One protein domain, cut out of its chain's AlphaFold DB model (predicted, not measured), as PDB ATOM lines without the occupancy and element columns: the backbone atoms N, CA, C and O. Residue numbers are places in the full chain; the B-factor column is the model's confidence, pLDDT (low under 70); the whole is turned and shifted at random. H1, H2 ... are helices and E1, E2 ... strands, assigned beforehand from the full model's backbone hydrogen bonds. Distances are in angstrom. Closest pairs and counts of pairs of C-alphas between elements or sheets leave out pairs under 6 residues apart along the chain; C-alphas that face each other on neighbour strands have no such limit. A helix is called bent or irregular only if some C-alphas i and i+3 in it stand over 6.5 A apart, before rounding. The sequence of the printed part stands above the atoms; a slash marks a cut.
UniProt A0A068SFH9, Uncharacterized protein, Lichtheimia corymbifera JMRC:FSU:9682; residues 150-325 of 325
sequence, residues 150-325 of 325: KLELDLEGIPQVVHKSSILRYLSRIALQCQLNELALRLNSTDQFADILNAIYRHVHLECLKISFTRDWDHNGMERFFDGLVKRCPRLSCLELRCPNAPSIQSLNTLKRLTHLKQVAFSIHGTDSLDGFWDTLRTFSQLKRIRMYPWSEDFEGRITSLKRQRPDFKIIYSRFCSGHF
ATOM      1  N   LYS A 150      10.370 -20.908  16.552       98.62
ATOM      2  CA  LYS A 150       9.419 -19.911  17.047       98.62
ATOM      3  C   LYS A 150       8.096 -20.028  16.296       98.62
ATOM      4  O   LYS A 150       8.080 -20.058  15.070       98.62
ATOM      5  N   LEU A 151       7.001 -20.049  17.049       98.62
ATOM      6  CA  LEU A 151       5.643 -19.998  16.522       98.62
ATOM      7  C   LEU A 151       4.857 -18.889  17.220       98.62
ATOM      8  O   LEU A 151       4.790 -18.862  18.446       98.62
ATOM      9  N   GLU A 152       4.206 -18.033  16.447       98.44
ATOM     10  CA  GLU A 152       3.184 -17.098  16.900       98.44
ATOM     11  C   GLU A 152       1.847 -17.435  16.232       98.44
ATOM     12  O   GLU A 152       1.757 -17.560  15.013       98.44
ATOM     13  N   LEU A 153       0.804 -17.609  17.041       97.12
ATOM     14  CA  LEU A 153      -0.567 -17.745  16.561       97.12
ATOM     15  C   LEU A 153      -1.359 -16.521  17.006       97.12
ATOM     16  O   LEU A 153      -1.635 -16.354  18.200       97.12
ATOM     17  N   ASP A 154      -1.733 -15.687  16.043       95.50
ATOM     18  CA  ASP A 154      -2.642 -14.578  16.276       95.50
ATOM     19  C   ASP A 154      -4.084 -15.046  16.074       95.50
ATOM     20  O   ASP A 154      -4.584 -15.105  14.958       95.50
ATOM     21  N   LEU A 155      -4.749 -15.456  17.152       93.31
ATOM     22  CA  LEU A 155      -6.112 -15.989  17.112       93.31
ATOM     23  C   LEU A 155      -7.152 -14.946  17.550       93.31
ATOM     24  O   LEU A 155      -8.289 -15.302  17.879       93.31
ATOM     25  N   GLU A 156      -6.774 -13.665  17.569       88.88
ATOM     26  CA  GLU A 156      -7.696 -12.565  17.831       88.88
ATOM     27  C   GLU A 156      -8.749 -12.461  16.707       88.88
ATOM     28  O   GLU A 156      -8.562 -12.929  15.581       88.88
ATOM     29  N   GLY A 157      -9.914 -11.891  17.024       79.06
ATOM     30  CA  GLY A 157     -10.961 -11.600  16.037       79.06
ATOM     31  C   GLY A 157     -11.813 -12.780  15.548       79.06
ATOM     32  O   GLY A 157     -12.788 -12.536  14.845       79.06
ATOM     33  N   ILE A 158     -11.539 -14.032  15.944       67.44
ATOM     34  CA  ILE A 158     -12.405 -15.173  15.592       67.44
ATOM     35  C   ILE A 158     -13.676 -15.157  16.464       67.44
ATOM     36  O   ILE A 158     -13.560 -15.352  17.678       67.44
ATOM     37  N   PRO A 159     -14.894 -14.992  15.903       62.28
ATOM     38  CA  PRO A 159     -16.119 -14.979  16.704       62.28
ATOM     39  C   PRO A 159     -16.467 -16.365  17.266       62.28
ATOM     40  O   PRO A 159     -17.023 -16.464  18.358       62.28
ATOM     41  N   GLN A 160     -16.130 -17.438  16.539       65.44
ATOM     42  CA  GLN A 160     -16.309 -18.839  16.935       65.44
ATOM     43  C   GLN A 160     -15.254 -19.693  16.221       65.44
ATOM     44  O   GLN A 160     -15.157 -19.670  14.998       65.44
ATOM     45  N   VAL A 161     -14.416 -20.412  16.971       61.41
ATOM     46  CA  VAL A 161     -13.248 -21.134  16.439       61.41
ATOM     47  C   VAL A 161     -13.684 -22.395  15.681       61.41
ATOM     48  O   VAL A 161     -13.589 -23.505  16.205       61.41
ATOM     49  N   VAL A 162     -14.132 -22.236  14.431       65.00
ATOM     50  CA  VAL A 162     -14.529 -23.341  13.529       65.00
ATOM     51  C   VAL A 162     -13.400 -24.379  13.365       65.00
ATOM     52  O   VAL A 162     -13.657 -25.549  13.099       65.00
ATOM     53  N   HIS A 163     -12.147 -24.001  13.647       77.94
ATOM     54  CA  HIS A 163     -10.963 -24.845  13.450       77.94
ATOM     55  C   HIS A 163     -10.149 -25.118  14.722       77.94
ATOM     56  O   HIS A 163      -8.944 -25.374  14.655       77.94
ATOM     57  N   LYS A 164     -10.783 -25.108  15.904       88.75
ATOM     58  CA  LYS A 164     -10.082 -25.362  17.179       88.75
ATOM     59  C   LYS A 164      -9.365 -26.714  17.169       88.75
ATOM     60  O   LYS A 164      -8.228 -26.818  17.623       88.75
ATOM     61  N   SER A 165     -10.005 -27.739  16.611       91.81
ATOM     62  CA  SER A 165      -9.424 -29.075  16.446       91.81
ATOM     63  C   SER A 165      -8.174 -29.069  15.559       91.81
ATOM     64  O   SER A 165      -7.195 -29.725  15.908       91.81
ATOM     65  N   SER A 166      -8.168 -28.304  14.464       93.62
ATOM     66  CA  SER A 166      -7.008 -28.165  13.573       93.62
ATOM     67  C   SER A 166      -5.829 -27.505  14.284       93.62
ATOM     68  O   SER A 166      -4.717 -28.022  14.208       93.62
ATOM     69  N   ILE A 167      -6.069 -26.439  15.058       95.56
ATOM     70  CA  ILE A 167      -5.019 -25.772  15.848       95.56
ATOM     71  C   ILE A 167      -4.469 -26.714  16.928       95.56
ATOM     72  O   ILE A 167      -3.258 -26.848  17.086       95.56
ATOM     73  N   LEU A 168      -5.338 -27.437  17.641       95.94
ATOM     74  CA  LEU A 168      -4.914 -28.427  18.639       95.94
ATOM     75  C   LEU A 168      -4.089 -29.557  18.018       95.94
ATOM     76  O   LEU A 168      -3.079 -29.978  18.591       95.94
ATOM     77  N   ARG A 169      -4.506 -30.049  16.846       96.88
ATOM     78  CA  ARG A 169      -3.770 -31.056  16.076       96.88
ATOM     79  C   ARG A 169      -2.404 -30.520  15.661       96.88
ATOM     80  O   ARG A 169      -1.418 -31.236  15.812       96.88
ATOM     81  N   TYR A 170      -2.342 -29.275  15.197       97.56
ATOM     82  CA  TYR A 170      -1.105 -28.611  14.799       97.56
ATOM     83  C   TYR A 170      -0.112 -28.497  15.957       97.56
ATOM     84  O   TYR A 170       0.985 -29.047  15.877       97.56
ATOM     85  N   LEU A 171      -0.533 -27.909  17.081       97.50
ATOM     86  CA  LEU A 171       0.290 -27.795  18.290       97.50
ATOM     87  C   LEU A 171       0.755 -29.169  18.792       97.50
ATOM     88  O   LEU A 171       1.921 -29.354  19.127       97.50
ATOM     89  N   SER A 172      -0.129 -30.170  18.762       97.19
ATOM     90  CA  SER A 172       0.225 -31.537  19.157       97.19
ATOM     91  C   SER A 172       1.292 -32.153  18.253       97.19
ATOM     92  O   SER A 172       2.205 -32.798  18.757       97.19
ATOM     93  N   ARG A 173       1.210 -31.950  16.933       97.31
ATOM     94  CA  ARG A 173       2.226 -32.429  15.984       97.31
ATOM     95  C   ARG A 173       3.569 -31.725  16.188       97.31
ATOM     96  O   ARG A 173       4.596 -32.390  16.138       97.31
ATOM     97  N   ILE A 174       3.568 -30.423  16.478       97.12
ATOM     98  CA  ILE A 174       4.795 -29.672  16.790       97.12
ATOM     99  C   ILE A 174       5.428 -30.180  18.086       97.12
ATOM    100  O   ILE A 174       6.639 -30.377  18.149       97.12
ATOM    101  N   ALA A 175       4.618 -30.434  19.116       96.75
ATOM    102  CA  ALA A 175       5.104 -30.974  20.380       96.75
ATOM    103  C   ALA A 175       5.851 -32.309  20.199       96.75
ATOM    104  O   ALA A 175       6.833 -32.547  20.895       96.75
ATOM    105  N   LEU A 176       5.439 -33.145  19.234       96.62
ATOM    106  CA  LEU A 176       6.122 -34.406  18.904       96.62
ATOM    107  C   LEU A 176       7.503 -34.211  18.258       96.62
ATOM    108  O   LEU A 176       8.337 -35.105  18.356       96.62
ATOM    109  N   GLN A 177       7.751 -33.075  17.601       94.81
ATOM    110  CA  GLN A 177       9.041 -32.777  16.968       94.81
ATOM    111  C   GLN A 177      10.074 -32.203  17.949       94.81
ATOM    112  O   GLN A 177      11.256 -32.155  17.625       94.81
ATOM    113  N   CYS A 178       9.659 -31.782  19.151       89.62
ATOM    114  CA  CYS A 178      10.548 -31.326  20.230       89.62
ATOM    115  C   CYS A 178      11.489 -30.146  19.887       89.62
ATOM    116  O   CYS A 178      12.464 -29.929  20.601       89.62
ATOM    117  N   GLN A 179      11.195 -29.371  18.841       92.44
ATOM    118  CA  GLN A 179      12.064 -28.292  18.339       92.44
ATOM    119  C   GLN A 179      11.615 -26.866  18.711       92.44
ATOM    120  O   GLN A 179      12.361 -25.911  18.516       92.44
ATOM    121  N   LEU A 180      10.392 -26.704  19.230       97.69
ATOM    122  CA  LEU A 180       9.821 -25.384  19.510       97.69
ATOM    123  C   LEU A 180      10.365 -24.801  20.825       97.69
ATOM    124  O   LEU A 180      10.074 -25.326  21.902       97.69
ATOM    125  N   ASN A 181      11.077 -23.677  20.725       98.31
ATOM    126  CA  ASN A 181      11.667 -22.960  21.858       98.31
ATOM    127  C   ASN A 181      10.806 -21.770  22.302       98.31
ATOM    128  O   ASN A 181      10.733 -21.485  23.499       98.31
ATOM    129  N   GLU A 182      10.145 -21.092  21.360       98.69
ATOM    130  CA  GLU A 182       9.270 -19.946  21.629       98.69
ATOM    131  C   GLU A 182       7.861 -20.171  21.071       98.69
ATOM    132  O   GLU A 182       7.689 -20.507  19.900       98.69
ATOM    133  N   LEU A 183       6.854 -19.947  21.916       98.62
ATOM    134  CA  LEU A 183       5.442 -19.962  21.544       98.62
ATOM    135  C   LEU A 183       4.794 -18.647  21.971       98.62
ATOM    136  O   LEU A 183       4.833 -18.291  23.149       98.62
ATOM    137  N   ALA A 184       4.163 -17.960  21.028       98.38
ATOM    138  CA  ALA A 184       3.357 -16.776  21.263       98.38
ATOM    139  C   ALA A 184       1.902 -17.033  20.845       98.38
ATOM    140  O   ALA A 184       1.643 -17.582  19.778       98.38
ATOM    141  N   LEU A 185       0.947 -16.657  21.691       96.62
ATOM    142  CA  LEU A 185      -0.487 -16.808  21.440       96.62
ATOM    143  C   LEU A 185      -1.198 -15.482  21.706       96.62
ATOM    144  O   LEU A 185      -1.069 -14.925  22.798       96.62
ATOM    145  N   ARG A 186      -1.993 -15.001  20.752       95.00
ATOM    146  CA  ARG A 186      -2.917 -13.871  20.946       95.00
ATOM    147  C   ARG A 186      -4.342 -14.398  20.905       95.00
ATOM    148  O   ARG A 186      -4.708 -15.098  19.969       95.00
ATOM    149  N   LEU A 187      -5.115 -14.140  21.954       92.38
ATOM    150  CA  LEU A 187      -6.425 -14.742  22.193       92.38
ATOM    151  C   LEU A 187      -7.444 -13.656  22.581       92.38
ATOM    152  O   LEU A 187      -7.116 -12.697  23.273       92.38
ATOM    153  N   ASN A 188      -8.713 -13.834  22.203       86.19
ATOM    154  CA  ASN A 188      -9.790 -12.915  22.610       86.19
ATOM    155  C   ASN A 188     -10.208 -13.097  24.082       86.19
ATOM    156  O   ASN A 188     -10.462 -12.138  24.806       86.19
ATOM    157  N   SER A 189     -10.356 -14.344  24.530       81.25
ATOM    158  CA  SER A 189     -10.810 -14.684  25.884       81.25
ATOM    159  C   SER A 189     -10.255 -16.037  26.319       81.25
ATOM    160  O   SER A 189      -9.685 -16.762  25.516       81.25
ATOM    161  N   THR A 190     -10.394 -16.403  27.588       77.94
ATOM    162  CA  THR A 190      -9.852 -17.667  28.115       77.94
ATOM    163  C   THR A 190     -10.787 -18.849  27.898       77.94
ATOM    164  O   THR A 190     -10.336 -19.944  27.561       77.94
ATOM    165  N   ASP A 191     -12.094 -18.632  28.043       73.62
ATOM    166  CA  ASP A 191     -13.089 -19.712  28.122       73.62
ATOM    167  C   ASP A 191     -13.176 -20.529  26.831       73.62
ATOM    168  O   ASP A 191     -13.403 -21.737  26.846       73.62
ATOM    169  N   GLN A 192     -12.915 -19.889  25.692       78.75
ATOM    170  CA  GLN A 192     -12.937 -20.549  24.389       78.75
ATOM    171  C   GLN A 192     -11.667 -21.382  24.130       78.75
ATOM    172  O   GLN A 192     -11.677 -22.315  23.317       78.75
ATOM    173  N   PHE A 193     -10.582 -21.106  24.859       83.88
ATOM    174  CA  PHE A 193      -9.230 -21.544  24.520       83.88
ATOM    175  C   PHE A 193      -8.550 -22.405  25.592       83.88
ATOM    176  O   PHE A 193      -7.373 -22.729  25.446       83.88
ATOM    177  N   ALA A 194      -9.285 -22.871  26.608       91.00
ATOM    178  CA  ALA A 194      -8.757 -23.765  27.643       91.00
ATOM    179  C   ALA A 194      -8.009 -24.990  27.071       91.00
ATOM    180  O   ALA A 194      -6.922 -25.327  27.536       91.00
ATOM    181  N   ASP A 195      -8.529 -25.620  26.012       93.31
ATOM    182  CA  ASP A 195      -7.849 -26.759  25.377       93.31
ATOM    183  C   ASP A 195      -6.547 -26.361  24.676       93.31
ATOM    184  O   ASP A 195      -5.594 -27.137  24.677       93.31
ATOM    185  N   ILE A 196      -6.489 -25.157  24.089       94.31
ATOM    186  CA  ILE A 196      -5.270 -24.643  23.449       94.31
ATOM    187  C   ILE A 196      -4.210 -24.397  24.520       94.31
ATOM    188  O   ILE A 196      -3.076 -24.842  24.370       94.31
ATOM    189  N   LEU A 197      -4.595 -23.785  25.643       94.81
ATOM    190  CA  LEU A 197      -3.707 -23.608  26.792       94.81
ATOM    191  C   LEU A 197      -3.209 -24.955  27.336       94.81
ATOM    192  O   LEU A 197      -2.025 -25.103  27.630       94.81
ATOM    193  N   ASN A 198      -4.071 -25.973  27.392       95.69
ATOM    194  CA  ASN A 198      -3.673 -27.323  27.799       95.69
ATOM    195  C   ASN A 198      -2.706 -27.992  26.808       95.69
ATOM    196  O   ASN A 198      -1.884 -28.817  27.216       95.69
ATOM    197  N   ALA A 199      -2.778 -27.660  25.515       96.75
ATOM    198  CA  ALA A 199      -1.846 -28.178  24.516       96.75
ATOM    199  C   ALA A 199      -0.410 -27.678  24.752       96.75
ATOM    200  O   ALA A 199       0.531 -28.428  24.491       96.75
ATOM    201  N   ILE A 200      -0.233 -26.484  25.340       97.81
ATOM    202  CA  ILE A 200       1.083 -25.911  25.686       97.81
ATOM    203  C   ILE A 200       1.884 -26.864  26.581       97.81
ATOM    204  O   ILE A 200       3.087 -27.028  26.396       97.81
ATOM    205  N   TYR A 201       1.218 -27.582  27.489       97.69
ATOM    206  CA  TYR A 201       1.861 -28.543  28.392       97.69
ATOM    207  C   TYR A 201       2.579 -29.698  27.682       97.69
ATOM    208  O   TYR A 201       3.329 -30.439  28.313       97.69
ATOM    209  N   ARG A 202       2.334 -29.903  26.386       97.25
ATOM    210  CA  ARG A 202       3.012 -30.935  25.592       97.25
ATOM    211  C   ARG A 202       4.379 -30.465  25.087       97.25
ATOM    212  O   ARG A 202       5.197 -31.296  24.708       97.25
ATOM    213  N   HIS A 203       4.662 -29.164  25.132       97.12
ATOM    214  CA  HIS A 203       5.916 -28.572  24.673       97.12
ATOM    215  C   HIS A 203       6.947 -28.534  25.810       97.12
ATOM    216  O   HIS A 203       7.250 -27.491  26.385       97.12
ATOM    217  N   VAL A 204       7.501 -29.700  26.151       96.19
ATOM    218  CA  VAL A 204       8.448 -29.860  27.276       96.19
ATOM    219  C   VAL A 204       9.777 -29.110  27.089       96.19
ATOM    220  O   VAL A 204      10.483 -28.849  28.065       96.19
ATOM    221  N   HIS A 205      10.110 -28.757  25.843       96.19
ATOM    222  CA  HIS A 205      11.307 -28.001  25.469       96.19
ATOM    223  C   HIS A 205      11.092 -26.485  25.416       96.19
ATOM    224  O   HIS A 205      12.046 -25.761  25.167       96.19
ATOM    225  N   LEU A 206       9.873 -26.006  25.688       98.31
ATOM    226  CA  LEU A 206       9.541 -24.591  25.589       98.31
ATOM    227  C   LEU A 206      10.357 -23.750  26.584       98.31
ATOM    228  O   LEU A 206      10.316 -23.983  27.795       98.31
ATOM    229  N   GLU A 207      11.063 -22.747  26.067       98.56
ATOM    230  CA  GLU A 207      11.909 -21.832  26.843       98.56
ATOM    231  C   GLU A 207      11.267 -20.452  27.006       98.56
ATOM    232  O   GLU A 207      11.525 -19.769  28.000       98.56
ATOM    233  N   CYS A 208      10.424 -20.047  26.054       98.69
ATOM    234  CA  CYS A 208       9.750 -18.757  26.025       98.69
ATOM    235  C   CYS A 208       8.268 -18.939  25.689       98.69
ATOM    236  O   CYS A 208       7.920 -19.513  24.659       98.69
ATOM    237  N   LEU A 209       7.392 -18.445  26.561       98.69
ATOM    238  CA  LEU A 209       5.951 -18.461  26.350       98.69
ATOM    239  C   LEU A 209       5.405 -17.044  26.441       98.69
ATOM    240  O   LEU A 209       5.612 -16.373  27.448       98.69
ATOM    241  N   LYS A 210       4.669 -16.611  25.423       98.31
ATOM    242  CA  LYS A 210       3.990 -15.317  25.390       98.31
ATOM    243  C   LYS A 210       2.501 -15.542  25.155       98.31
ATOM    244  O   LYS A 210       2.123 -16.252  24.230       98.31
ATOM    245  N   ILE A 211       1.646 -14.981  25.997       96.75
ATOM    246  CA  ILE A 211       0.193 -15.098  25.871       96.75
ATOM    247  C   ILE A 211      -0.425 -13.717  26.045       96.75
ATOM    248  O   ILE A 211      -0.082 -13.002  26.984       96.75
ATOM    249  N   SER A 212      -1.308 -13.339  25.124       94.81
ATOM    250  CA  SER A 212      -2.055 -12.083  25.141       94.81
ATOM    251  C   SER A 212      -3.546 -12.365  25.165       94.81
ATOM    252  O   SER A 212      -4.021 -13.205  24.403       94.81
ATOM    253  N   PHE A 213      -4.265 -11.635  26.010       92.00
ATOM    254  CA  PHE A 213      -5.715 -11.608  26.092       92.00
ATOM    255  C   PHE A 213      -6.211 -10.170  26.005       92.00
ATOM    256  O   PHE A 213      -5.698  -9.288  26.694       92.00
ATOM    257  N   THR A 214      -7.255  -9.944  25.212       89.25
ATOM    258  CA  THR A 214      -7.936  -8.640  25.173       89.25
ATOM    259  C   THR A 214      -8.861  -8.420  26.371       89.25
ATOM    260  O   THR A 214      -9.205  -7.284  26.689       89.25
ATOM    261  N   ARG A 215      -9.252  -9.499  27.057       89.56
ATOM    262  CA  ARG A 215     -10.116  -9.490  28.244       89.56
ATOM    263  C   ARG A 215      -9.381 -10.006  29.474       89.56
ATOM    264  O   ARG A 215      -8.337 -10.647  29.359       89.56
ATOM    265  N   ASP A 216      -9.963  -9.749  30.641       90.38
ATOM    266  CA  ASP A 216      -9.473 -10.293  31.905       90.38
ATOM    267  C   ASP A 216      -9.381 -11.817  31.865       90.38
ATOM    268  O   ASP A 216     -10.245 -12.511  31.320       90.38
ATOM    269  N   TRP A 217      -8.321 -12.331  32.481       92.56
ATOM    270  CA  TRP A 217      -8.135 -13.754  32.699       92.56
ATOM    271  C   TRP A 217      -8.635 -14.100  34.098       92.56
ATOM    272  O   TRP A 217      -8.076 -13.624  35.087       92.56
ATOM    273  N   ASP A 218      -9.660 -14.953  34.193       92.38
ATOM    274  CA  ASP A 218     -10.125 -15.494  35.476       92.38
ATOM    275  C   ASP A 218      -8.951 -16.001  36.336       92.38
ATOM    276  O   ASP A 218      -8.136 -16.816  35.889       92.38
ATOM    277  N   HIS A 219      -8.877 -15.529  37.583       91.81
ATOM    278  CA  HIS A 219      -7.763 -15.825  38.484       91.81
ATOM    279  C   HIS A 219      -7.609 -17.330  38.740       91.81
ATOM    280  O   HIS A 219      -6.486 -17.833  38.734       91.81
ATOM    281  N   ASN A 220      -8.714 -18.072  38.889       93.94
ATOM    282  CA  ASN A 220      -8.648 -19.522  39.096       93.94
ATOM    283  C   ASN A 220      -8.127 -20.237  37.841       93.94
ATOM    284  O   ASN A 220      -7.340 -21.182  37.934       93.94
ATOM    285  N   GLY A 221      -8.555 -19.790  36.658       94.00
ATOM    286  CA  GLY A 221      -8.047 -20.255  35.372       94.00
ATOM    287  C   GLY A 221      -6.545 -20.014  35.219       94.00
ATOM    288  O   GLY A 221      -5.820 -20.930  34.827       94.00
ATOM    289  N   MET A 222      -6.069 -18.819  35.573       95.56
ATOM    290  CA  MET A 222      -4.651 -18.452  35.522       95.56
ATOM    291  C   MET A 222      -3.810 -19.299  36.491       95.56
ATOM    292  O   MET A 222      -2.768 -19.833  36.110       95.56
ATOM    293  N   GLU A 223      -4.283 -19.499  37.723       96.06
ATOM    294  CA  GLU A 223      -3.598 -20.327  38.722       96.06
ATOM    295  C   GLU A 223      -3.483 -21.787  38.280       96.06
ATOM    296  O   GLU A 223      -2.389 -22.360  38.303       96.06
ATOM    297  N   ARG A 224      -4.589 -22.379  37.805       96.81
ATOM    298  CA  ARG A 224      -4.594 -23.742  37.246       96.81
ATOM    299  C   ARG A 224      -3.638 -23.862  36.067       96.81
ATOM    300  O   ARG A 224      -2.965 -24.886  35.926       96.81
ATOM    301  N   PHE A 225      -3.574 -22.823  35.237       97.25
ATOM    302  CA  PHE A 225      -2.669 -22.778  34.104       97.25
ATOM    303  C   PHE A 225      -1.198 -22.787  34.539       97.25
ATOM    304  O   PHE A 225      -0.417 -23.617  34.070       97.25
ATOM    305  N   PHE A 226      -0.815 -21.943  35.500       97.94
ATOM    306  CA  PHE A 226       0.556 -21.922  36.019       97.94
ATOM    307  C   PHE A 226       0.940 -23.207  36.744       97.94
ATOM    308  O   PHE A 226       2.070 -23.672  36.594       97.94
ATOM    309  N   ASP A 227       0.012 -23.837  37.466       98.00
ATOM    310  CA  ASP A 227       0.253 -25.157  38.050       98.00
ATOM    311  C   ASP A 227       0.541 -26.221  36.985       98.00
ATOM    312  O   ASP A 227       1.378 -27.106  37.194       98.00
ATOM    313  N   GLY A 228      -0.137 -26.145  35.837       97.88
ATOM    314  CA  GLY A 228       0.145 -26.979  34.674       97.88
ATOM    315  C   GLY A 228       1.529 -26.702  34.086       97.88
ATOM    316  O   GLY A 228       2.308 -27.641  33.899       97.88
ATOM    317  N   LEU A 229       1.871 -25.424  33.876       97.81
ATOM    318  CA  LEU A 229       3.178 -25.007  33.353       97.81
ATOM    319  C   LEU A 229       4.332 -25.492  34.230       97.81
ATOM    320  O   LEU A 229       5.260 -26.114  33.720       97.81
ATOM    321  N   VAL A 230       4.258 -25.285  35.548       97.88
ATOM    322  CA  VAL A 230       5.284 -25.737  36.505       97.88
ATOM    323  C   VAL A 230       5.538 -27.241  36.390       97.88
ATOM    324  O   VAL A 230       6.676 -27.691  36.496       97.88
ATOM    325  N   LYS A 231       4.483 -28.035  36.174       97.75
ATOM    326  CA  LYS A 231       4.581 -29.501  36.099       97.75
ATOM    327  C   LYS A 231       5.103 -30.006  34.755       97.75
ATOM    328  O   LYS A 231       5.600 -31.128  34.697       97.75
ATOM    329  N   ARG A 232       4.908 -29.252  33.671       97.69
ATOM    330  CA  ARG A 232       5.018 -29.780  32.300       97.69
ATOM    331  C   ARG A 232       6.010 -29.038  31.406       97.69
ATOM    332  O   ARG A 232       6.518 -29.640  30.467       97.69
ATOM    333  N   CYS A 233       6.358 -27.799  31.737       97.75
ATOM    334  CA  CYS A 233       7.307 -26.966  30.996       97.75
ATOM    335  C   CYS A 233       8.480 -26.544  31.904       97.75
ATOM    336  O   CYS A 233       8.667 -25.356  32.167       97.75
ATOM    337  N   PRO A 234       9.291 -27.491  32.418       96.62
ATOM    338  CA  PRO A 234      10.314 -27.191  33.424       96.62
ATOM    339  C   PRO A 234      11.444 -26.290  32.904       96.62
ATOM    340  O   PRO A 234      12.142 -25.674  33.702       96.62
ATOM    341  N   ARG A 235      11.633 -26.202  31.580       97.81
ATOM    342  CA  ARG A 235      12.673 -25.382  30.936       97.81
ATOM    343  C   ARG A 235      12.268 -23.926  30.714       97.81
ATOM    344  O   ARG A 235      13.094 -23.141  30.252       97.81
ATOM    345  N   LEU A 236      11.032 -23.557  31.056       98.56
ATOM    346  CA  LEU A 236      10.515 -22.224  30.789       98.56
ATOM    347  C   LEU A 236      11.366 -21.162  31.498       98.56
ATOM    348  O   LEU A 236      11.459 -21.123  32.726       98.56
ATOM    349  N   SER A 237      11.990 -20.302  30.698       98.56
ATOM    350  CA  SER A 237      12.908 -19.256  31.146       98.56
ATOM    351  C   SER A 237      12.340 -17.846  30.987       98.56
ATOM    352  O   SER A 237      12.765 -16.925  31.692       98.56
ATOM    353  N   CYS A 238      11.349 -17.689  30.108       98.69
ATOM    354  CA  CYS A 238      10.646 -16.448  29.833       98.69
ATOM    355  C   CYS A 238       9.131 -16.694  29.774       98.69
ATOM    356  O   CYS A 238       8.679 -17.610  29.084       98.69
ATOM    357  N   LEU A 239       8.357 -15.873  30.486       98.56
ATOM    358  CA  LEU A 239       6.893 -15.897  30.468       98.56
ATOM    359  C   LEU A 239       6.333 -14.480  30.296       98.56
ATOM    360  O   LEU A 239       6.532 -13.632  31.161       98.56
ATOM    361  N   GLU A 240       5.606 -14.221  29.213       98.06
ATOM    362  CA  GLU A 240       4.985 -12.927  28.926       98.06
ATOM    363  C   GLU A 240       3.452 -12.993  28.917       98.06
ATOM    364  O   GLU A 240       2.824 -13.731  28.174       98.06
ATOM    365  N   LEU A 241       2.910 -12.198  29.828       96.44
ATOM    366  CA  LEU A 241       1.577 -11.995  30.383       96.44
ATOM    367  C   LEU A 241       0.535 -11.035  29.852       96.44
ATOM    368  O   LEU A 241       0.039 -10.295  30.705       96.44
ATOM    369  N   ARG A 242       0.347 -10.779  28.561       94.25
ATOM    370  CA  ARG A 242      -0.405  -9.583  28.109       94.25
ATOM    371  C   ARG A 242      -1.919  -9.696  28.347       94.25
ATOM    372  O   ARG A 242      -2.682  -9.821  27.410       94.25
ATOM    373  N   CYS A 243      -2.355  -9.643  29.601       92.69
ATOM    374  CA  CYS A 243      -3.750  -9.570  30.038       92.69
ATOM    375  C   CYS A 243      -4.000  -8.272  30.831       92.69
ATOM    376  O   CYS A 243      -3.041  -7.714  31.374       92.69
ATOM    377  N   PRO A 244      -5.246  -7.764  30.914       92.06
ATOM    378  CA  PRO A 244      -5.518  -6.514  31.625       92.06
ATOM    379  C   PRO A 244      -5.312  -6.624  33.144       92.06
ATOM    380  O   PRO A 244      -4.750  -5.705  33.740       92.06
ATOM    381  N   ASN A 245      -5.674  -7.749  33.768       93.25
ATOM    382  CA  ASN A 245      -5.503  -7.982  35.204       93.25
ATOM    383  C   ASN A 245      -4.138  -8.602  35.567       93.25
ATOM    384  O   ASN A 245      -3.520  -9.322  34.781       93.25
ATOM    385  N   ALA A 246      -3.662  -8.319  36.783       95.06
ATOM    386  CA  ALA A 246      -2.406  -8.850  37.305       95.06
ATOM    387  C   ALA A 246      -2.520 -10.309  37.798       95.06
ATOM    388  O   ALA A 246      -3.586 -10.726  38.262       95.06
ATOM    389  N   PRO A 247      -1.415 -11.084  37.797       96.38
ATOM    390  CA  PRO A 247      -1.363 -12.367  38.486       96.38
ATOM    391  C   PRO A 247      -1.630 -12.225  39.989       96.38
ATOM    392  O   PRO A 247      -1.156 -11.287  40.630       96.38
ATOM    393  N   SER A 248      -2.330 -13.195  40.579       96.44
ATOM    394  CA  SER A 248      -2.522 -13.244  42.033       96.44
ATOM    395  C   SER A 248      -1.196 -13.497  42.774       96.44
ATOM    396  O   SER A 248      -0.220 -14.007  42.213       96.44
ATOM    397  N   ILE A 249      -1.157 -13.208  44.080       97.00
ATOM    398  CA  ILE A 249      -0.020 -13.576  44.949       97.00
ATOM    399  C   ILE A 249       0.255 -15.087  44.873       97.00
ATOM    400  O   ILE A 249       1.407 -15.519  44.791       97.00
ATOM    401  N   GLN A 250      -0.806 -15.898  44.860       97.19
ATOM    402  CA  GLN A 250      -0.712 -17.350  44.727       97.19
ATOM    403  C   GLN A 250      -0.131 -17.756  43.369       97.19
ATOM    404  O   GLN A 250       0.797 -18.560  43.331       97.19
ATOM    405  N   SER A 251      -0.586 -17.139  42.277       97.56
ATOM    406  CA  SER A 251      -0.029 -17.336  40.937       97.56
ATOM    407  C   SER A 251       1.477 -17.064  40.885       97.56
ATOM    408  O   SER A 251       2.242 -17.891  40.386       97.56
ATOM    409  N   LEU A 252       1.931 -15.942  41.452       97.81
ATOM    410  CA  LEU A 252       3.357 -15.618  41.524       97.81
ATOM    411  C   LEU A 252       4.139 -16.639  42.363       97.81
ATOM    412  O   LEU A 252       5.225 -17.056  41.962       97.81
ATOM    413  N   ASN A 253       3.594 -17.080  43.500       98.00
ATOM    414  CA  ASN A 253       4.218 -18.127  44.311       98.00
ATOM    415  C   ASN A 253       4.292 -19.473  43.574       98.00
ATOM    416  O   ASN A 253       5.292 -20.178  43.699       98.00
ATOM    417  N   THR A 254       3.294 -19.810  42.757       98.25
ATOM    418  CA  THR A 254       3.347 -20.978  41.873       98.25
ATOM    419  C   THR A 254       4.464 -20.833  40.842       98.25
ATOM    420  O   THR A 254       5.271 -21.750  40.695       98.25
ATOM    421  N   LEU A 255       4.596 -19.670  40.194       98.12
ATOM    422  CA  LEU A 255       5.658 -19.415  39.215       98.12
ATOM    423  C   LEU A 255       7.072 -19.499  39.814       98.12
ATOM    424  O   LEU A 255       7.995 -19.901  39.106       98.12
ATOM    425  N   LYS A 256       7.263 -19.227  41.115       98.00
ATOM    426  CA  LYS A 256       8.557 -19.443  41.803       98.00
ATOM    427  C   LYS A 256       9.047 -20.892  41.749       98.00
ATOM    428  O   LYS A 256      10.223 -21.142  42.002       98.00
ATOM    429  N   ARG A 257       8.182 -21.855  41.428       98.00
ATOM    430  CA  ARG A 257       8.557 -23.269  41.278       98.00
ATOM    431  C   ARG A 257       9.215 -23.563  39.925       98.00
ATOM    432  O   ARG A 257       9.848 -24.605  39.789       98.00
ATOM    433  N   LEU A 258       9.120 -22.655  38.948       97.88
ATOM    434  CA  LEU A 258       9.904 -22.713  37.713       97.88
ATOM    435  C   LEU A 258      11.324 -22.211  38.003       97.88
ATOM    436  O   LEU A 258      11.596 -21.009  38.033       97.88
ATOM    437  N   THR A 259      12.245 -23.141  38.240       97.31
ATOM    438  CA  THR A 259      13.632 -22.845  38.643       97.31
ATOM    439  C   THR A 259      14.440 -22.130  37.559       97.31
ATOM    440  O   THR A 259      15.379 -21.401  37.874       97.31
ATOM    441  N   HIS A 260      14.067 -22.304  36.289       98.12
ATOM    442  CA  HIS A 260      14.729 -21.682  35.143       98.12
ATOM    443  C   HIS A 260      14.122 -20.333  34.734       98.12
ATOM    444  O   HIS A 260      14.703 -19.660  33.880       98.12
ATOM    445  N   LEU A 261      13.007 -19.914  35.348       98.50
ATOM    446  CA  LEU A 261      12.289 -18.694  34.988       98.50
ATOM    447  C   LEU A 261      13.091 -17.447  35.382       98.50
ATOM    448  O   LEU A 261      13.195 -17.085  36.552       98.50
ATOM    449  N   LYS A 262      13.658 -16.780  34.376       98.44
ATOM    450  CA  LYS A 262      14.510 -15.592  34.524       98.44
ATOM    451  C   LYS A 262      13.788 -14.306  34.149       98.44
ATOM    452  O   LYS A 262      14.193 -13.240  34.616       98.44
ATOM    453  N   GLN A 263      12.766 -14.389  33.301       98.50
ATOM    454  CA  GLN A 263      12.055 -13.228  32.778       98.50
ATOM    455  C   GLN A 263      10.548 -13.426  32.907       98.50
ATOM    456  O   GLN A 263      10.024 -14.461  32.501       98.50
ATOM    457  N   VAL A 264       9.864 -12.419  33.445       98.00
ATOM    458  CA  VAL A 264       8.400 -12.356  33.426       98.00
ATOM    459  C   VAL A 264       7.934 -11.006  32.915       98.00
ATOM    460  O   VAL A 264       8.573  -9.981  33.147       98.00
ATOM    461  N   ALA A 265       6.803 -10.997  32.238       97.31
ATOM    462  CA  ALA A 265       6.091  -9.786  31.886       97.31
ATOM    463  C   ALA A 265       4.618  -9.979  32.239       97.31
ATOM    464  O   ALA A 265       4.108 -11.064  31.994       97.31
ATOM    465  N   PHE A 266       3.957  -9.001  32.855       96.44
ATOM    466  CA  PHE A 266       2.529  -9.074  33.198       96.44
ATOM    467  C   PHE A 266       1.956  -7.689  33.532       96.44
ATOM    468  O   PHE A 266       2.709  -6.724  33.725       96.44
ATOM    469  N   SER A 267       0.627  -7.604  33.639       94.44
ATOM    470  CA  SER A 267      -0.043  -6.388  34.099       94.44
ATOM    471  C   SER A 267       0.106  -6.176  35.610       94.44
ATOM    472  O   SER A 267       0.080  -7.140  36.368       94.44
ATOM    473  N   ILE A 268       0.255  -4.931  36.062       93.81
ATOM    474  CA  ILE A 268       0.241  -4.540  37.487       93.81
ATOM    475  C   ILE A 268      -1.064  -3.843  37.890       93.81
ATOM    476  O   ILE A 268      -1.183  -3.330  39.006       93.81
ATOM    477  N   HIS A 269      -2.055  -3.818  36.999       91.12
ATOM    478  CA  HIS A 269      -3.361  -3.249  37.300       91.12
ATOM    479  C   HIS A 269      -4.028  -3.990  38.475       91.12
ATOM    480  O   HIS A 269      -4.045  -5.222  38.508       91.12
ATOM    481  N   GLY A 270      -4.550  -3.231  39.445       88.06
ATOM    482  CA  GLY A 270      -5.194  -3.766  40.653       88.06
ATOM    483  C   GLY A 270      -4.242  -4.265  41.754       88.06
ATOM    484  O   GLY A 270      -4.667  -5.029  42.615       88.06
ATOM    485  N   THR A 271      -2.954  -3.885  41.729       88.38
ATOM    486  CA  THR A 271      -1.937  -4.335  42.717       88.38
ATOM    487  C   THR A 271      -1.423  -3.238  43.660       88.38
ATOM    488  O   THR A 271      -0.531  -3.469  44.479       88.38
ATOM    489  N   ASP A 272      -1.976  -2.034  43.559       80.81
ATOM    490  CA  ASP A 272      -1.581  -0.812  44.267       80.81
ATOM    491  C   ASP A 272      -1.660  -0.943  45.797       80.81
ATOM    492  O   ASP A 272      -0.741  -0.535  46.514       80.81
ATOM    493  N   SER A 273      -2.706  -1.598  46.295       83.19
ATOM    494  CA  SER A 273      -2.957  -1.795  47.729       83.19
ATOM    495  C   SER A 273      -2.403  -3.111  48.294       83.19
ATOM    496  O   SER A 273      -2.535  -3.383  49.488       83.19
ATOM    497  N   LEU A 274      -1.758  -3.940  47.467       88.38
ATOM    498  CA  LEU A 274      -1.371  -5.301  47.838       88.38
ATOM    499  C   LEU A 274       0.111  -5.387  48.226       88.38
ATOM    500  O   LEU A 274       0.948  -5.821  47.436       88.38
ATOM    501  N   ASP A 275       0.448  -5.049  49.474       92.81
ATOM    502  CA  ASP A 275       1.816  -5.201  50.012       92.81
ATOM    503  C   ASP A 275       2.395  -6.605  49.769       92.81
ATOM    504  O   ASP A 275       3.559  -6.757  49.384       92.81
ATOM    505  N   GLY A 276       1.556  -7.636  49.913       95.88
ATOM    506  CA  GLY A 276       1.940  -9.026  49.675       95.88
ATOM    507  C   GLY A 276       2.348  -9.323  48.227       95.88
ATOM    508  O   GLY A 276       3.182 -10.200  48.001       95.88
ATOM    509  N   PHE A 277       1.829  -8.586  47.240       96.00
ATOM    510  CA  PHE A 277       2.224  -8.734  45.835       96.00
ATOM    511  C   PHE A 277       3.681  -8.307  45.628       96.00
ATOM    512  O   PHE A 277       4.499  -9.066  45.100       96.00
ATOM    513  N   TRP A 278       4.033  -7.122  46.125       95.25
ATOM    514  CA  TRP A 278       5.387  -6.576  46.028       95.25
ATOM    515  C   TRP A 278       6.397  -7.395  46.837       95.25
ATOM    516  O   TRP A 278       7.506  -7.649  46.359       95.25
ATOM    517  N   ASP A 279       6.007  -7.881  48.018       96.94
ATOM    518  CA  ASP A 279       6.837  -8.793  48.810       96.94
ATOM    519  C   ASP A 279       7.073 -10.141  48.105       96.94
ATOM    520  O   ASP A 279       8.179 -10.698  48.103       96.94
ATOM    521  N   THR A 280       6.050 -10.646  47.415       97.19
ATOM    522  CA  THR A 280       6.162 -11.873  46.623       97.19
ATOM    523  C   THR A 280       7.161 -11.708  45.480       97.19
ATOM    524  O   THR A 280       7.971 -12.610  45.254       97.19
ATOM    525  N   LEU A 281       7.168 -10.554  44.805       96.25
ATOM    526  CA  LEU A 281       8.168 -10.229  43.784       96.25
ATOM    527  C   LEU A 281       9.575 -10.071  44.357       96.25
ATOM    528  O   LEU A 281      10.533 -10.598  43.789       96.25
ATOM    529  N   ARG A 282       9.708  -9.407  45.508       96.75
ATOM    530  CA  ARG A 282      10.984  -9.258  46.220       96.75
ATOM    531  C   ARG A 282      11.642 -10.616  46.477       96.75
ATOM    532  O   ARG A 282      12.832 -10.785  46.209       96.75
ATOM    533  N   THR A 283      10.856 -11.590  46.934       97.62
ATOM    534  CA  THR A 283      11.305 -12.951  47.282       97.62
ATOM    535  C   THR A 283      11.444 -13.900  46.079       97.62
ATOM    536  O   THR A 283      11.822 -15.057  46.250       97.62
ATOM    537  N   PHE A 284      11.179 -13.439  44.853       97.25
ATOM    538  CA  PHE A 284      11.326 -14.218  43.618       97.25
ATOM    539  C   PHE A 284      12.800 -14.232  43.161       97.25
ATOM    540  O   PHE A 284      13.216 -13.469  42.287       97.25
ATOM    541  N   SER A 285      13.635 -15.040  43.814       95.75
ATOM    542  CA  SER A 285      15.104 -14.935  43.747       95.75
ATOM    543  C   SER A 285      15.725 -15.303  42.391       95.75
ATOM    544  O   SER A 285      16.720 -14.692  41.998       95.75
ATOM    545  N   GLN A 286      15.149 -16.255  41.649       96.75
ATOM    546  CA  GLN A 286      15.663 -16.649  40.328       96.75
ATOM    547  C   GLN A 286      15.385 -15.614  39.227       96.75
ATOM    548  O   GLN A 286      16.044 -15.615  38.186       96.75
ATOM    549  N   LEU A 287      14.421 -14.724  39.461       97.62
ATOM    550  CA  LEU A 287      13.945 -13.774  38.474       97.62
ATOM    551  C   LEU A 287      14.957 -12.630  38.301       97.62
ATOM    552  O   LEU A 287      15.402 -12.029  39.281       97.62
ATOM    553  N   LYS A 288      15.331 -12.341  37.048       98.06
ATOM    554  CA  LYS A 288      16.358 -11.351  36.670       98.06
ATOM    555  C   LYS A 288      15.815 -10.180  35.870       98.06
ATOM    556  O   LYS A 288      16.408  -9.102  35.883       98.06
ATOM    557  N   ARG A 289      14.674 -10.357  35.210       98.25
ATOM    558  CA  ARG A 289      14.000  -9.291  34.474       98.25
ATOM    559  C   ARG A 289      12.497  -9.356  34.679       98.25
ATOM    560  O   ARG A 289      11.908 -10.431  34.619       98.25
ATOM    561  N   ILE A 290      11.893  -8.194  34.879       97.00
ATOM    562  CA  ILE A 290      10.446  -8.034  34.913       97.00
ATOM    563  C   ILE A 290      10.026  -6.889  34.003       97.00
ATOM    564  O   ILE A 290      10.630  -5.816  34.026       97.00
ATOM    565  N   ARG A 291       9.005  -7.125  33.184       96.44
ATOM    566  CA  ARG A 291       8.338  -6.085  32.400       96.44
ATOM    567  C   ARG A 291       6.933  -5.877  32.958       96.44
ATOM    568  O   ARG A 291       6.178  -6.831  33.086       96.44
ATOM    569  N   MET A 292       6.598  -4.641  33.301       94.62
ATOM    570  CA  MET A 292       5.306  -4.290  33.897       94.62
ATOM    571  C   MET A 292       4.520  -3.372  32.956       94.62
ATOM    572  O   MET A 292       5.113  -2.491  32.321       94.62
ATOM    573  N   TYR A 293       3.203  -3.566  32.885       91.56
ATOM    574  CA  TYR A 293       2.265  -2.694  32.164       91.56
ATOM    575  C   TYR A 293       0.893  -2.612  32.862       91.56
ATOM    576  O   TYR A 293       0.605  -3.426  33.725       91.56
ATOM    577  N   PRO A 294       0.041  -1.636  32.510       85.56
ATOM    578  CA  PRO A 294       0.504  -0.318  32.099       85.56
ATOM    579  C   PRO A 294       1.327   0.312  33.236       85.56
ATOM    580  O   PRO A 294       1.143   0.009  34.413       85.56
ATOM    581  N   TRP A 295       2.270   1.178  32.885       79.75
ATOM    582  CA  TRP A 295       2.964   1.986  33.885       79.75
ATOM    583  C   TRP A 295       2.078   3.165  34.312       79.75
ATOM    584  O   TRP A 295       1.534   3.853  33.451       79.75
ATOM    585  N   SER A 296       1.960   3.375  35.626       83.69
ATOM    586  CA  SER A 296       1.364   4.563  36.254       83.69
ATOM    587  C   SER A 296       2.355   5.149  37.261       83.69
ATOM    588  O   SER A 296       3.132   4.402  37.872       83.69
ATOM    589  N   GLU A 297       2.303   6.467  37.451       84.62
ATOM    590  CA  GLU A 297       3.075   7.199  38.466       84.62
ATOM    591  C   GLU A 297       2.772   6.687  39.884       84.62
ATOM    592  O   GLU A 297       3.674   6.610  40.719       84.62
ATOM    593  N   ASP A 298       1.554   6.188  40.122       86.12
ATOM    594  CA  ASP A 298       1.122   5.629  41.415       86.12
ATOM    595  C   ASP A 298       2.015   4.477  41.911       86.12
ATOM    596  O   ASP A 298       2.132   4.219  43.111       86.12
ATOM    597  N   PHE A 299       2.692   3.777  40.995       87.25
ATOM    598  CA  PHE A 299       3.560   2.647  41.327       87.25
ATOM    599  C   PHE A 299       5.024   3.039  41.559       87.25
ATOM    600  O   PHE A 299       5.820   2.189  41.973       87.25
ATOM    601  N   GLU A 300       5.418   4.295  41.317       89.62
ATOM    602  CA  GLU A 300       6.824   4.717  41.324       89.62
ATOM    603  C   GLU A 300       7.512   4.448  42.670       89.62
ATOM    604  O   GLU A 300       8.626   3.911  42.708       89.62
ATOM    605  N   GLY A 301       6.830   4.727  43.786       92.69
ATOM    606  CA  GLY A 301       7.358   4.472  45.128       92.69
ATOM    607  C   GLY A 301       7.622   2.983  45.392       92.69
ATOM    608  O   GLY A 301       8.695   2.608  45.877       92.69
ATOM    609  N   ARG A 302       6.679   2.110  45.013       92.19
ATOM    610  CA  ARG A 302       6.785   0.647  45.178       92.19
ATOM    611  C   ARG A 302       7.893   0.062  44.317       92.19
ATOM    612  O   ARG A 302       8.715  -0.718  44.792       92.19
ATOM    613  N   ILE A 303       7.953   0.499  43.068       92.25
ATOM    614  CA  ILE A 303       8.967   0.099  42.100       92.25
ATOM    615  C   ILE A 303      10.362   0.544  42.556       92.25
ATOM    616  O   ILE A 303      11.310  -0.238  42.490       92.25
ATOM    617  N   THR A 304      10.499   1.779  43.044       94.25
ATOM    618  CA  THR A 304      11.764   2.301  43.580       94.25
ATOM    619  C   THR A 304      12.215   1.498  44.797       94.25
ATOM    620  O   THR A 304      13.388   1.135  44.896       94.25
ATOM    621  N   SER A 305      11.284   1.158  45.693       95.12
ATOM    622  CA  SER A 305      11.554   0.275  46.831       95.12
ATOM    623  C   SER A 305      12.032  -1.111  46.375       95.12
ATOM    624  O   SER A 305      13.079  -1.577  46.826       95.12
ATOM    625  N   LEU A 306      11.344  -1.729  45.406       94.88
ATOM    626  CA  LEU A 306      11.726  -3.030  44.851       94.88
ATOM    627  C   LEU A 306      13.126  -2.993  44.217       94.88
ATOM    628  O   LEU A 306      13.929  -3.880  44.491       94.88
ATOM    629  N   LYS A 307      13.462  -1.951  43.442       95.81
ATOM    630  CA  LYS A 307      14.814  -1.762  42.874       95.81
ATOM    631  C   LYS A 307      15.894  -1.661  43.948       95.81
ATOM    632  O   LYS A 307      16.961  -2.243  43.791       95.81
ATOM    633  N   ARG A 308      15.628  -0.935  45.041       96.69
ATOM    634  CA  ARG A 308      16.570  -0.814  46.168       96.69
ATOM    635  C   ARG A 308      16.799  -2.157  46.860       96.69
ATOM    636  O   ARG A 308      17.923  -2.460  47.239       96.69
ATOM    637  N   GLN A 309      15.746  -2.957  47.017       96.25
ATOM    638  CA  GLN A 309      15.813  -4.264  47.679       96.25
ATOM    639  C   GLN A 309      16.378  -5.371  46.777       96.25
ATOM    640  O   GLN A 309      16.931  -6.350  47.276       96.25
ATOM    641  N   ARG A 310      16.234  -5.231  45.456       96.19
ATOM    642  CA  ARG A 310      16.689  -6.181  44.435       96.19
ATOM    643  C   ARG A 310      17.476  -5.445  43.340       96.19
ATOM    644  O   ARG A 310      16.981  -5.298  42.224       96.19
ATOM    645  N   PRO A 311      18.707  -4.983  43.625       95.75
ATOM    646  CA  PRO A 311      19.525  -4.275  42.637       95.75
ATOM    647  C   PRO A 311      19.970  -5.173  41.471       95.75
ATOM    648  O   PRO A 311      20.336  -4.669  40.414       95.75
ATOM    649  N   ASP A 312      19.903  -6.501  41.630       95.56
ATOM    650  CA  ASP A 312      20.165  -7.483  40.571       95.56
ATOM    651  C   ASP A 312      19.039  -7.572  39.524       95.56
ATOM    652  O   ASP A 312      19.158  -8.319  38.550       95.56
ATOM    653  N   PHE A 313      17.934  -6.852  39.732       93.81
ATOM    654  CA  PHE A 313      16.682  -7.056  39.024       93.81
ATOM    655  C   PHE A 313      16.401  -5.944  38.005       93.81
ATOM    656  O   PHE A 313      16.216  -4.775  38.353       93.81
ATOM    657  N   LYS A 314      16.330  -6.296  36.714       97.38
ATOM    658  CA  LYS A 314      16.011  -5.339  35.645       97.38
ATOM    659  C   LYS A 314      14.499  -5.154  35.520       97.38
ATOM    660  O   LYS A 314      13.813  -6.018  34.977       97.38
ATOM    661  N   ILE A 315      13.994  -4.003  35.962       95.50
ATOM    662  CA  ILE A 315      12.588  -3.607  35.792       95.50
ATOM    663  C   ILE A 315      12.443  -2.754  34.529       95.50
ATOM    664  O   ILE A 315      13.141  -1.751  34.377       95.50
ATOM    665  N   ILE A 316      11.541  -3.152  33.634       94.44
ATOM    666  CA  ILE A 316      11.209  -2.443  32.395       94.44
ATOM    667  C   ILE A 316       9.741  -2.039  32.425       94.44
ATOM    668  O   ILE A 316       8.873  -2.839  32.768       94.44
ATOM    669  N   TYR A 317       9.474  -0.812  32.001       88.94
ATOM    670  CA  TYR A 317       8.125  -0.284  31.857       88.94
ATOM    671  C   TYR A 317       7.744  -0.280  30.392       88.94
ATOM    672  O   TYR A 317       8.573  -0.040  29.510       88.94
ATOM    673  N   SER A 318       6.483  -0.558  30.110       86.75
ATOM    674  CA  SER A 318       5.942  -0.359  28.777       86.75
ATOM    675  C   SER A 318       4.532   0.173  28.883       86.75
ATOM    676  O   SER A 318       3.772  -0.200  29.778       86.75
ATOM    677  N   ARG A 319       4.194   1.068  27.958       80.25
ATOM    678  CA  ARG A 319       2.796   1.388  27.710       80.25
ATOM    679  C   ARG A 319       2.128   0.144  27.137       80.25
ATOM    680  O   ARG A 319       2.788  -0.680  26.502       80.25
ATOM    681  N   PHE A 320       0.839  -0.003  27.411       70.94
ATOM    682  CA  PHE A 320       0.046  -1.043  26.780       70.94
ATOM    683  C   PHE A 320      -0.052  -0.682  25.292       70.94
ATOM    684  O   PHE A 320      -0.784   0.227  24.918       70.94
ATOM    685  N   CYS A 321       0.777  -1.311  24.464       58.88
ATOM    686  CA  CYS A 321       0.694  -1.196  23.016       58.88
ATOM    687  C   CYS A 321       0.040  -2.481  22.518       58.88
ATOM    688  O   CYS A 321       0.560  -3.568  22.760       58.88
ATOM    689  N   SER A 322      -1.097  -2.353  21.842       58.31
ATOM    690  CA  SER A 322      -1.850  -3.460  21.242       58.31
ATOM    691  C   SER A 322      -1.123  -4.150  20.071       58.31
ATOM    692  O   SER A 322      -1.605  -5.155  19.562       58.31
ATOM    693  N   GLY A 323       0.052  -3.663  19.653       57.16
ATOM    694  CA  GLY A 323       0.841  -4.233  18.550       57.16
ATOM    695  C   GLY A 323       1.636  -5.503  18.900       57.16
ATOM    696  O   GLY A 323       1.720  -5.903  20.062       57.16
ATOM    697  N   HIS A 324       2.190  -6.151  17.869       58.47
ATOM    698  CA  HIS A 324       2.936  -7.432  17.818       58.47
ATOM    699  C   HIS A 324       3.869  -7.793  19.018       58.47
ATOM    700  O   HIS A 324       4.233  -6.945  19.841       58.47
ATOM    701  N   PHE A 325       4.149  -9.094  19.219       51.88
ATOM    702  CA  PHE A 325       4.791  -9.627  20.438       51.88
ATOM    703  C   PHE A 325       6.288  -9.353  20.577       51.88
ATOM    704  O   PHE A 325       7.066  -9.735  19.678       51.88
TER     705      PHE A 325
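AT A GLANCE: This is residues 150 to 325 of the 325 residues of an uncharacterized protein of Lichtheimia corymbifera JMRC:FSU:9682 (UniProt A0A068SFH9). The chain winds in stacked turns of strand and helix into a short, open horseshoe arc, with the parallel sheet E1 to E7 lining the inner side and a curved row of helices, H1 to H6, along the outer side. After E7 the end of the chain folds back across the open inner side. The printed part has 176 residues, with six named helices and seven named strands alternating from E1 to E7. The sheet's order is E1 E2 E3 E4 E5 E6 E7, and the class is mixed, helices and strands. The whole is compact, with a radius of gyration of the C-alphas of 16.1 A and spans of 48 by 32 by 27 A.

HOW THE PARTS SIT: E1, residues 150 to 154, is an edge strand, parallel to E2, residues 182 to 187, with N 153 and O 184 2.9 A apart. E3, residues 208 to 213, follows with N 185 and O 210 at 2.8 A, and E4, residues 238 to 242, with N 211 and O 240 at 2.8 A. E5, residues 263 to 267, is the parallel neighbour of E4, with N 241 and O 265 within hydrogen-bond range at 2.7 A; E6, residues 289 to 293, is the parallel neighbour of E5, with N 264 and O 289 at 3.1 A; and the edge strand E7, residues 314 to 317, is the parallel neighbour of E6, with N 290 and O 314 at 2.9 A. The sheet is twisted, and the way across it turns by 88 degrees. H1, residues 164 to 177, touches H2, residues 194 to 200, at Leu 168 and Ile 196, C-alphas 6.1 A apart, the same way at a shallow tilt of 15 degrees. H3, residues 219 to 232, touches H2 with residues 225 to 229 alone, closest at the C-alphas of Leu 197 and Phe 225, 7.4 A. H4, residues 249 to 255, touches H3, the C-alphas of Glu 223 and Ser 251 being closest at 5.2 A. H5, residues 275 to 282, touches H4, closest at the C-alphas of Ile 249 and Phe 277, 5.4 A. H6, residues 297 to 309, touches H5 at a steep tilt of 46 degrees, closest at the C-alphas of Arg 282 and Leu 306, 6.4 A. H2 and H6 only graze the sheet. Each helix between two neighbour strands makes a strand-helix-strand unit, two parallel strands with a helix between, and the six crossovers are right-handed. Every O i to N i+4 pair is within hydrogen-bond range in H2, H3, H4 and H5, against 9 of 10 in H1 and 7 of 9 in H6.

IN THESE COORDINATES: E1 begins at C-alpha 150, (9.419, -19.911, 17.047). H1 is 20.5 A long, H3 19.9 A and E3 17.0 A. H6, 19.5 A, is irregular: C-alphas 298 and 301 are 7.3 A apart. E7 ends at C-alpha 317, (8.125, -0.284, 31.857).

THE WHOLE: The C-alphas farthest apart, those of Val 162 and Arg 308, are 50.4 A apart. The printed part has no cut and no long link. Confidence is under 70 at residues 158 to 162 and 321 to 325.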